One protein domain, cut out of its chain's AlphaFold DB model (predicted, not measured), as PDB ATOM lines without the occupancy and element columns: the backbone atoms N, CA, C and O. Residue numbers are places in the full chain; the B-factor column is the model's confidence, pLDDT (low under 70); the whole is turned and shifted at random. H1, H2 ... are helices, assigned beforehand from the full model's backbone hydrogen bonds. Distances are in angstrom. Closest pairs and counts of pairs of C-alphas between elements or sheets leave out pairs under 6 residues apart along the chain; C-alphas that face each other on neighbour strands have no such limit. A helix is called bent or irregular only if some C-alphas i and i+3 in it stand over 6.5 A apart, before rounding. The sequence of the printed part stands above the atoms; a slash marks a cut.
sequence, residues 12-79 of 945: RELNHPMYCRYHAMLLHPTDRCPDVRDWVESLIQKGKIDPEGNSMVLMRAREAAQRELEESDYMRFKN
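AT A GLANCE: This is residues 12 to 79 of the 945 residues of an uncharacterized protein of Colocasia esculenta (UniProt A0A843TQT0). Two helices cross nearly at right angles, the long H3 and the shorter H2, while the small irregular helix H1 is set off to one side, apart from both and joined to H2 by the short link of residues 27 to 33. The second half of H3, residues 67 to 79, sticks out as a free arm. The printed part has 68 residues with three named helices, in the order H1, H2, H3 along the chain, and no named strand; the class is all helix. It is only just compact, close to loose, with a radius of gyration of the C-alphas of 12.8 A and spans of 32 by 32 by 18 A.

IN THESE COORDINATES: H1 holds residues 21 to 26, beginning with C-alpha 21 at (137.657, 94.150, 126.832). It is irregular: C-alphas 22 and 25 are 8.3 A apart. H2, residues 34 to 45, measures 16.1 A from first to last C-alpha and begins at (147.836, 86.913, 123.903). H3, residues 55 to 79, measures 36.7 A and ends with C-alpha 79 at (139.612, 108.477, 108.053).

HOW THE PARTS SIT: H1 is apart from H2 and from H3. H2 touches H3 with residues 36 to 40 alone, and H3 touches H2 with residues 61 to 65 alone. Their closest C-alphas, those of Val 40 and Arg 62, are 7.4 A apart. Their lines are about perpendicular, at 75 degrees. Every O i to N i+4 pair is within hydrogen-bond range in H2, 20 of 21 are in H3, and 0 of 2 in H1, where 2 of 3 O i to N i+3 pairs are within range.

THE WHOLE: The C-alphas farthest apart, those of Glu 52 and Asn 79, are 38.3 A apart. Without residues 67 to 79, the body spans 33 by 19 by 14 A. The printed part has no cut, and both links, H1 to H2 and H2 to H3, are short. The mean pLDDT of the printed part is 76.5; 16 residues are under 70, among them 54 to 58 and 72 to 79.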
ATOM      1  N   ARG A  12     128.519  95.128 134.179       72.38
ATOM      2  CA  ARG A  12     129.484  95.570 135.196       72.38
ATOM      3  C   ARG A  12     130.629  94.575 135.414       72.38
ATOM      4  O   ARG A  12     131.733  95.001 135.737       72.38
ATOM      5  N   GLU A  13     130.384  93.281 135.229       73.44
ATOM      6  CA  GLU A  13     131.414  92.236 135.290       73.44
ATOM      7  C   GLU A  13     132.219  92.189 133.985       73.44
ATOM      8  O   GLU A  13     133.445  92.110 134.025       73.44
ATOM      9  N   LEU A  14     131.554  92.355 132.835       73.31
ATOM     10  CA  LEU A  14     132.203  92.452 131.519       73.31
ATOM     11  C   LEU A  14     133.087  93.707 131.365       73.31
ATOM     12  O   LEU A  14     134.052  93.685 130.605       73.31
ATOM     13  N   ASN A  15     132.798  94.786 132.103       76.94
ATOM     14  CA  ASN A  15     133.639  95.991 132.179       76.94
ATOM     15  C   ASN A  15     134.666  95.976 133.334       76.94
ATOM     16  O   ASN A  15     135.317  96.991 133.585       76.94
ATOM     17  N   HIS A  16     134.825  94.869 134.067       83.81
ATOM     18  CA  HIS A  16     135.762  94.818 135.190       83.81
ATOM     19  C   HIS A  16     137.225  94.730 134.689       83.81
ATOM     20  O   HIS A  16     137.540  93.820 133.923       83.81
ATOM     21  N   PRO A  17     138.158  95.597 135.144       77.12
ATOM     22  CA  PRO A  17     139.487  95.775 134.526       77.12
ATOM     23  C   PRO A  17     140.422  94.555 134.606       77.12
ATOM     24  O   PRO A  17     141.461  94.514 133.947       77.12
ATOM     25  N   MET A  18     140.056  93.542 135.397       81.31
ATOM     26  CA  MET A  18     140.750  92.252 135.413       81.31
ATOM     27  C   MET A  18     140.499  91.405 134.159       81.31
ATOM     28  O   MET A  18     141.244  90.448 133.975       81.31
ATOM     29  N   TYR A  19     139.498  91.714 133.325       88.56
ATOM     30  CA  TYR A  19     139.175  90.994 132.087       88.56
ATOM     31  C   TYR A  19     139.483  91.833 130.843       88.56
ATOM     32  O   TYR A  19     139.279  93.048 130.826       88.56
ATOM     33  N   CYS A  20     139.966  91.186 129.781       89.25
ATOM     34  CA  CYS A  20     140.304  91.881 128.539       89.25
ATOM     35  C   CYS A  20     139.031  92.327 127.806       89.25
ATOM     36  O   CYS A  20     138.259  91.466 127.390       89.25
ATOM     37  N   ARG A  21     138.837  93.634 127.564       79.44
ATOM     38  CA  ARG A  21     137.657  94.150 126.832       79.44
ATOM     39  C   ARG A  21     137.437  93.477 125.475       79.44
ATOM     40  O   ARG A  21     136.325  93.045 125.189       79.44
ATOM     41  N   TYR A  22     138.498  93.335 124.677       76.62
ATOM     42  CA  TYR A  22     138.450  92.711 123.346       76.62
ATOM     43  C   TYR A  22     137.950  91.259 123.374       76.62
ATOM     44  O   TYR A  22     137.359  90.784 122.410       76.62
ATOM     45  N   HIS A  23     138.122  90.575 124.508       87.88
ATOM     46  CA  HIS A  23     137.700  89.196 124.728       87.88
ATOM     47  C   HIS A  23     136.776  89.065 125.951       87.88
ATOM     48  O   HIS A  23     136.762  88.022 126.605       87.88
ATOM     49  N   ALA A  24     135.975  90.093 126.264       74.81
ATOM     50  CA  ALA A  24     135.134  90.107 127.466       74.81
ATOM     51  C   ALA A  24     134.149  88.923 127.499       74.81
ATOM     52  O   ALA A  24     133.952  88.308 128.542       74.81
ATOM     53  N   MET A  25     133.621  88.525 126.334       72.25
ATOM     54  CA  MET A  25     132.762  87.338 126.174       72.25
ATOM     55  C   MET A  25     133.474  85.999 126.451       72.25
ATOM     56  O   MET A  25     132.806  84.993 126.665       72.25
ATOM     57  N   LEU A  26     134.814  85.967 126.441       83.25
ATOM     58  CA  LEU A  26     135.627  84.782 126.745       83.25
ATOM     59  C   LEU A  26     136.114  84.750 128.203       83.25
ATOM     60  O   LEU A  26     136.673  83.740 128.629       83.25
ATOM     61  N   LEU A  27     135.918  85.838 128.964       85.06
ATOM     62  CA  LEU A  27     136.184  85.950 130.407       85.06
ATOM     63  C   LEU A  27     137.608  85.566 130.855       85.06
ATOM     64  O   LEU A  27     137.849  85.322 132.040       85.06
ATOM     65  N   HIS A  28     138.584  85.533 129.942       80.69
ATOM     66  CA  HIS A  28     139.977  85.373 130.338       80.69
ATOM     67  C   HIS A  28     140.492  86.691 130.943       80.69
ATOM     68  O   HIS A  28     140.134  87.781 130.478       80.69
ATOM     69  N   PRO A  29     141.354  86.631 131.969       87.06
ATOM     70  CA  PRO A  29     141.868  87.844 132.574       87.06
ATOM     71  C   PRO A  29     142.863  88.566 131.648       87.06
ATOM     72  O   PRO A  29     143.456  87.965 130.744       87.06
ATOM     73  N   THR A  30     143.022  89.876 131.842       86.50
ATOM     74  CA  THR A  30     143.817  90.775 130.983       86.50
ATOM     75  C   THR A  30     145.301  90.400 130.958       86.50
ATOM     76  O   THR A  30     145.964  90.560 129.937       86.50
ATOM     77  N   ASP A  31     145.819  89.829 132.050       83.00
ATOM     78  CA  ASP A  31     147.195  89.327 132.167       83.00
ATOM     79  C   ASP A  31     147.476  88.065 131.331       83.00
ATOM     80  O   ASP A  31     148.640  87.712 131.147       83.00
ATOM     81  N   ARG A  32     146.429  87.401 130.818       85.25
ATOM     82  CA  ARG A  32     146.507  86.188 129.986       85.25
ATOM     83  C   ARG A  32     146.059  86.396 128.539       85.25
ATOM     84  O   ARG A  32     146.032  85.429 127.782       85.25
ATOM     85  N   CYS A  33     145.717  87.623 128.149       92.88
ATOM     86  CA  CYS A  33     145.423  87.941 126.754       92.88
ATOM     87  C   CYS A  33     146.694  87.785 125.900       92.88
ATOM     88  O   CYS A  33     147.689  88.437 126.237       92.88
ATOM     89  N   PRO A  34     146.693  86.991 124.811       82.75
ATOM     90  CA  PRO A  34     147.836  86.913 123.903       82.75
ATOM     91  C   PRO A  34     148.204  88.294 123.357       82.75
ATOM     92  O   PRO A  34     149.346  88.715 123.471       82.75
ATOM     93  N   ASP A  35     147.216  89.045 122.878       83.75
ATOM     94  CA  ASP A  35     147.413  90.306 122.159       83.75
ATOM     95  C   ASP A  35     147.946  91.414 123.080       83.75
ATOM     96  O   ASP A  35     148.888  92.122 122.729       83.75
ATOM     97  N   VAL A  36     147.412  91.521 124.305       86.44
ATOM     98  CA  VAL A  36     147.912  92.486 125.306       86.44
ATOM     99  C   VAL A  36     149.306  92.090 125.796       86.44
ATOM    100  O   VAL A  36     150.139  92.968 126.012       86.44
ATOM    101  N   ARG A  37     149.597  90.789 125.955       89.38
ATOM    102  CA  ARG A  37     150.946  90.324 126.308       89.38
ATOM    103  C   ARG A  37     151.936  90.665 125.198       89.38
ATOM    104  O   ARG A  37     152.936  91.315 125.477       89.38
ATOM    105  N   ASP A  38     151.642  90.285 123.960       88.31
ATOM    106  CA  ASP A  38     152.562  90.411 122.829       88.31
ATOM    107  C   ASP A  38     152.781  91.892 122.454       88.31
ATOM    108  O   ASP A  38     153.887  92.293 122.083       88.31
ATOM    109  N   TRP A  39     151.776  92.752 122.667       86.12
ATOM    110  CA  TRP A  39     151.916  94.210 122.591       86.12
ATOM    111  C   TRP A  39     152.793  94.784 123.719       86.12
ATOM    112  O   TRP A  39     153.678  95.600 123.450       86.12
ATOM    113  N   VAL A  40     152.615  94.340 124.974       87.06
ATOM    114  CA  VAL A  40     153.461  94.770 126.108       87.06
ATOM    115  C   VAL A  40     154.905  94.296 125.923       87.06
ATOM    116  O   VAL A  40     155.832  95.077 126.135       87.06
ATOM    117  N   GLU A  41     155.117  93.069 125.448       86.12
ATOM    118  CA  GLU A  41     156.438  92.566 125.058       86.12
ATOM    119  C   GLU A  41     157.036  93.404 123.919       86.12
ATOM    120  O   GLU A  41     158.217  93.744 123.971       86.12
ATOM    121  N   SER A  42     156.228  93.843 122.946       89.56
ATOM    122  CA  SER A  42     156.672  94.781 121.907       89.56
ATOM    123  C   SER A  42     157.103  96.141 122.478       89.56
ATOM    124  O   SER A  42     158.079  96.717 121.994       89.56
ATOM    125  N   LEU A  43     156.436  96.665 123.513       86.06
ATOM    126  CA  LEU A  43     156.862  97.903 124.182       86.06
ATOM    127  C   LEU A  43     158.147  97.731 125.001       86.06
ATOM    128  O   LEU A  43     159.002  98.617 124.959       86.06
ATOM    129  N   ILE A  44     158.317  96.598 125.689       88.75
ATOM    130  CA  ILE A  44     159.561  96.259 126.398       88.75
ATOM    131  C   ILE A  44     160.720  96.144 125.392       88.75
ATOM    132  O   ILE A  44     161.765  96.765 125.575       88.75
ATOM    133  N   GLN A  45     160.518  95.451 124.264       86.88
ATOM    134  CA  GLN A  45     161.506  95.348 123.177       86.88
ATOM    135  C   GLN A  45     161.856  96.706 122.542       86.88
ATOM    136  O   GLN A  45     162.983  96.903 122.094       86.88
ATOM    137  N   LYS A  46     160.911  97.656 122.521       90.12
ATOM    138  CA  LYS A  46     161.115  99.043 122.059       90.12
ATOM    139  C   LYS A  46     161.735  99.962 123.126       90.12
ATOM    140  O   LYS A  46     161.870 101.154 122.868       90.12
ATOM    141  N   GLY A  47     162.062  99.453 124.319       90.38
ATOM    142  CA  GLY A  47     162.579 100.256 125.435       90.38
ATOM    143  C   GLY A  47     161.575 101.271 126.001       90.38
ATOM    144  O   GLY A  47     161.975 102.200 126.695       90.38
ATOM    145  N   LYS A  48     160.277 101.120 125.698       87.00
ATOM    146  CA  LYS A  48     159.196 102.002 126.179       87.00
ATOM    147  C   LYS A  48     158.685 101.624 127.576       87.00
ATOM    148  O   LYS A  48     158.014 102.433 128.209       87.00
ATOM    149  N   ILE A  49     158.972 100.407 128.041       89.50
ATOM    150  CA  ILE A  49     158.658  99.911 129.387       89.50
ATOM    151  C   ILE A  49     159.913  99.237 129.943       89.50
ATOM    152  O   ILE A  49     160.524  98.415 129.261       89.50
ATOM    153  N   ASP A  50     160.263  99.562 131.185       83.94
ATOM    154  CA  ASP A  50     161.305  98.874 131.948       83.94
ATOM    155  C   ASP A  50     160.795  97.488 132.413       83.94
ATOM    156  O   ASP A  50     159.774  97.431 133.112       83.94
ATOM    157  N   PRO A  51     161.454  96.368 132.048       79.19
ATOM    158  CA  PRO A  51     161.049  95.028 132.476       79.19
ATOM    159  C   PRO A  51     161.201  94.778 133.987       79.19
ATOM    160  O   PRO A  51     160.565  93.858 134.499       79.19
ATOM    161  N   GLU A  52     161.994  95.576 134.709       82.62
ATOM    162  CA  GLU A  52     162.127  95.511 136.175       82.62
ATOM    163  C   GLU A  52     161.120  96.439 136.895       82.62
ATOM    164  O   GLU A  52     161.081  96.521 138.127       82.62
ATOM    165  N   GLY A  53     160.242  97.105 136.133       72.12
ATOM    166  CA  GLY A  53     159.197  97.991 136.637       72.12
ATOM    167  C   GLY A  53     158.234  97.312 137.620       72.12
ATOM    168  O   GLY A  53     157.565  96.328 137.305       72.12
ATOM    169  N   ASN A  54     158.112  97.896 138.816       63.75
ATOM    170  CA  ASN A  54     157.237  97.426 139.896       63.75
ATOM    171  C   ASN A  54     155.782  97.207 139.411       63.75
ATOM    172  O   ASN A  54     155.285  97.968 138.588       63.75
ATOM    173  N   SER A  55     155.069  96.208 139.947       53.72
ATOM    174  CA  SER A  55     153.792  95.672 139.420       53.72
ATOM    175  C   SER A  55     152.724  96.728 139.054       53.72
ATOM    176  O   SER A  55     152.046  96.617 138.032       53.72
ATOM    177  N   MET A  56     152.624  97.814 139.831       57.78
ATOM    178  CA  MET A  56     151.730  98.950 139.548       57.78
ATOM    179  C   MET A  56     152.048  99.691 138.235       57.78
ATOM    180  O   MET A  56     151.144 100.236 137.603       57.78
ATOM    181  N   VAL A  57     153.315  99.722 137.816       68.81
ATOM    182  CA  VAL A  57     153.768 100.309 136.545       68.81
ATOM    183  C   VAL A  57     153.303  99.443 135.377       68.81
ATOM    184  O   VAL A  57     152.730  99.973 134.431       68.81
ATOM    185  N   LEU A  58     153.443  98.116 135.475       67.19
ATOM    186  CA  LEU A  58     152.948  97.178 134.458       67.19
ATOM    187  C   LEU A  58     151.415  97.205 134.334       67.19
ATOM    188  O   LEU A  58     150.895  97.132 133.223       67.19
ATOM    189  N   MET A  59     150.681  97.378 135.440       71.44
ATOM    190  CA  MET A  59     149.226  97.599 135.394       71.44
ATOM    191  C   MET A  59     148.864  98.911 134.683       71.44
ATOM    192  O   MET A  59     148.061  98.894 133.755       71.44
ATOM    193  N   ARG A  60     149.505 100.034 135.034       73.69
ATOM    194  CA  ARG A  60     149.270 101.326 134.358       73.69
ATOM    195  C   ARG A  60     149.681 101.314 132.884       73.69
ATOM    196  O   ARG A  60     149.015 101.940 132.069       73.69
ATOM    197  N   ALA A  61     150.729 100.576 132.527       69.00
ATOM    198  CA  ALA A  61     151.132 100.387 131.138       69.00
ATOM    199  C   ALA A  61     150.103  99.567 130.338       69.00
ATOM    200  O   ALA A  61     149.871  99.870 129.173       69.00
ATOM    201  N   ARG A  62     149.430  98.587 130.961       74.25
ATOM    202  CA  ARG A  62     148.295  97.860 130.358       74.25
ATOM    203  C   ARG A  62     147.046  98.737 130.219       74.25
ATOM    204  O   ARG A  62     146.376  98.670 129.194       74.25
ATOM    205  N   GLU A  63     146.757  99.601 131.193       74.50
ATOM    206  CA  GLU A  63     145.677 100.597 131.072       74.50
ATOM    207  C   GLU A  63     145.956 101.627 129.961       74.50
ATOM    208  O   GLU A  63     145.031 102.031 129.258       74.50
ATOM    209  N   ALA A  64     147.217 102.037 129.781       70.81
ATOM    210  CA  ALA A  64     147.635 102.898 128.675       70.81
ATOM    211  C   ALA A  64     147.549 102.173 127.320       70.81
ATOM    212  O   ALA A  64     147.022 102.742 126.368       70.81
ATOM    213  N   ALA A  65     147.974 100.903 127.255       69.56
ATOM    214  CA  ALA A  65     147.866 100.053 126.067       69.56
ATOM    215  C   ALA A  65     146.446 100.014 125.505       69.56
ATOM    216  O   ALA A  65     146.231 100.173 124.307       69.56
ATOM    217  N   GLN A  66     145.474  99.828 126.398       71.00
ATOM    218  CA  GLN A  66     144.075  99.718 126.021       71.00
ATOM    219  C   GLN A  66     143.536 101.034 125.433       71.00
ATOM    220  O   GLN A  66     142.745 100.990 124.499       71.00
ATOM    221  N   ARG A  67     144.016 102.193 125.911       73.62
ATOM    222  CA  ARG A  67     143.648 103.510 125.364       73.62
ATOM    223  C   ARG A  67     144.325 103.808 124.029       73.62
ATOM    224  O   ARG A  67     143.646 104.279 123.128       73.62
ATOM    225  N   GLU A  68     145.616 103.498 123.864       71.94
ATOM    226  CA  GLU A  68     146.296 103.668 122.564       71.94
ATOM    227  C   GLU A  68     145.633 102.807 121.466       71.94
ATOM    228  O   GLU A  68     145.536 103.242 120.318       71.94
ATOM    229  N   LEU A  69     145.121 101.617 121.810       69.12
ATOM    230  CA  LEU A  69     144.340 100.785 120.887       69.12
ATOM    231  C   LEU A  69     142.946 101.382 120.591       69.12
ATOM    232  O   LEU A  69     142.570 101.489 119.424       69.12
ATOM    233  N   GLU A  70     142.205 101.811 121.625       73.69
ATOM    234  CA  GLU A  70     140.893 102.473 121.488       73.69
ATOM    235  C   GLU A  70     140.995 103.772 120.635       73.69
ATOM    236  O   GLU A  70     140.146 104.015 119.773       73.69
ATOM    237  N   GLU A  71     142.062 104.570 120.782       73.62
ATOM    238  CA  GLU A  71     142.327 105.775 119.970       73.62
ATOM    239  C   GLU A  71     142.762 105.458 118.527       73.62
ATOM    240  O   GLU A  71     142.347 106.148 117.588       73.62
ATOM    241  N   SER A  72     143.564 104.405 118.327       67.94
ATOM    242  CA  SER A  72     144.016 103.963 116.999       67.94
ATOM    243  C   SER A  72     142.835 103.602 116.094       67.94
ATOM    244  O   SER A  72     142.745 104.092 114.964       67.94
ATOM    245  N   ASP A  73     141.899 102.783 116.583       63.09
ATOM    246  CA  ASP A  73     140.731 102.385 115.789       63.09
ATOM    247  C   ASP A  73     139.728 103.535 115.599       63.09
ATOM    248  O   ASP A  73     139.133 103.650 114.525       63.09
ATOM    249  N   TYR A  74     139.607 104.461 116.560       65.19
ATOM    250  CA  TYR A  74     138.818 105.687 116.380       65.19
ATOM    251  C   TYR A  74     139.354 106.562 115.233       65.19
ATOM    252  O   TYR A  74     138.590 107.001 114.368       65.19
ATOM    253  N   MET A  75     140.673 106.772 115.165       54.44
ATOM    254  CA  MET A  75     141.303 107.515 114.064       54.44
ATOM    255  C   MET A  75     141.180 106.777 112.724       54.44
ATOM    256  O   MET A  75     140.946 107.405 111.689       54.44
ATOM    257  N   ARG A  76     141.258 105.440 112.736       51.22
ATOM    258  CA  ARG A  76     141.044 104.595 111.552       51.22
ATOM    259  C   ARG A  76     139.614 104.706 111.015       51.22
ATOM    260  O   ARG A  76     139.432 104.819 109.807       51.22
ATOM    261  N   PHE A  77     138.618 104.738 111.901       46.62
ATOM    262  CA  PHE A  77     137.209 104.928 111.545       46.62
ATOM    263  C   PHE A  77     136.936 106.342 111.008       46.62
ATOM    264  O   PHE A  77     136.243 106.502 110.006       46.62
ATOM    265  N   LYS A  78     137.536 107.371 111.621       51.12
ATOM    266  CA  LYS A  78     137.403 108.771 111.190       51.12
ATOM    267  C   LYS A  78     137.932 109.009 109.769       51.12
ATOM    268  O   LYS A  78     137.315 109.748 109.007       51.12
ATOM    269  N   ASN A  79     139.032 108.355 109.394       49.25
ATOM    270  CA  ASN A  79     139.612 108.477 108.053       49.25
ATOM    271  C   ASN A  79     138.768 107.806 106.947       49.25
ATOM    272  O   ASN A  79     138.974 108.107 105.778       49.25
TER     273      ASN A  79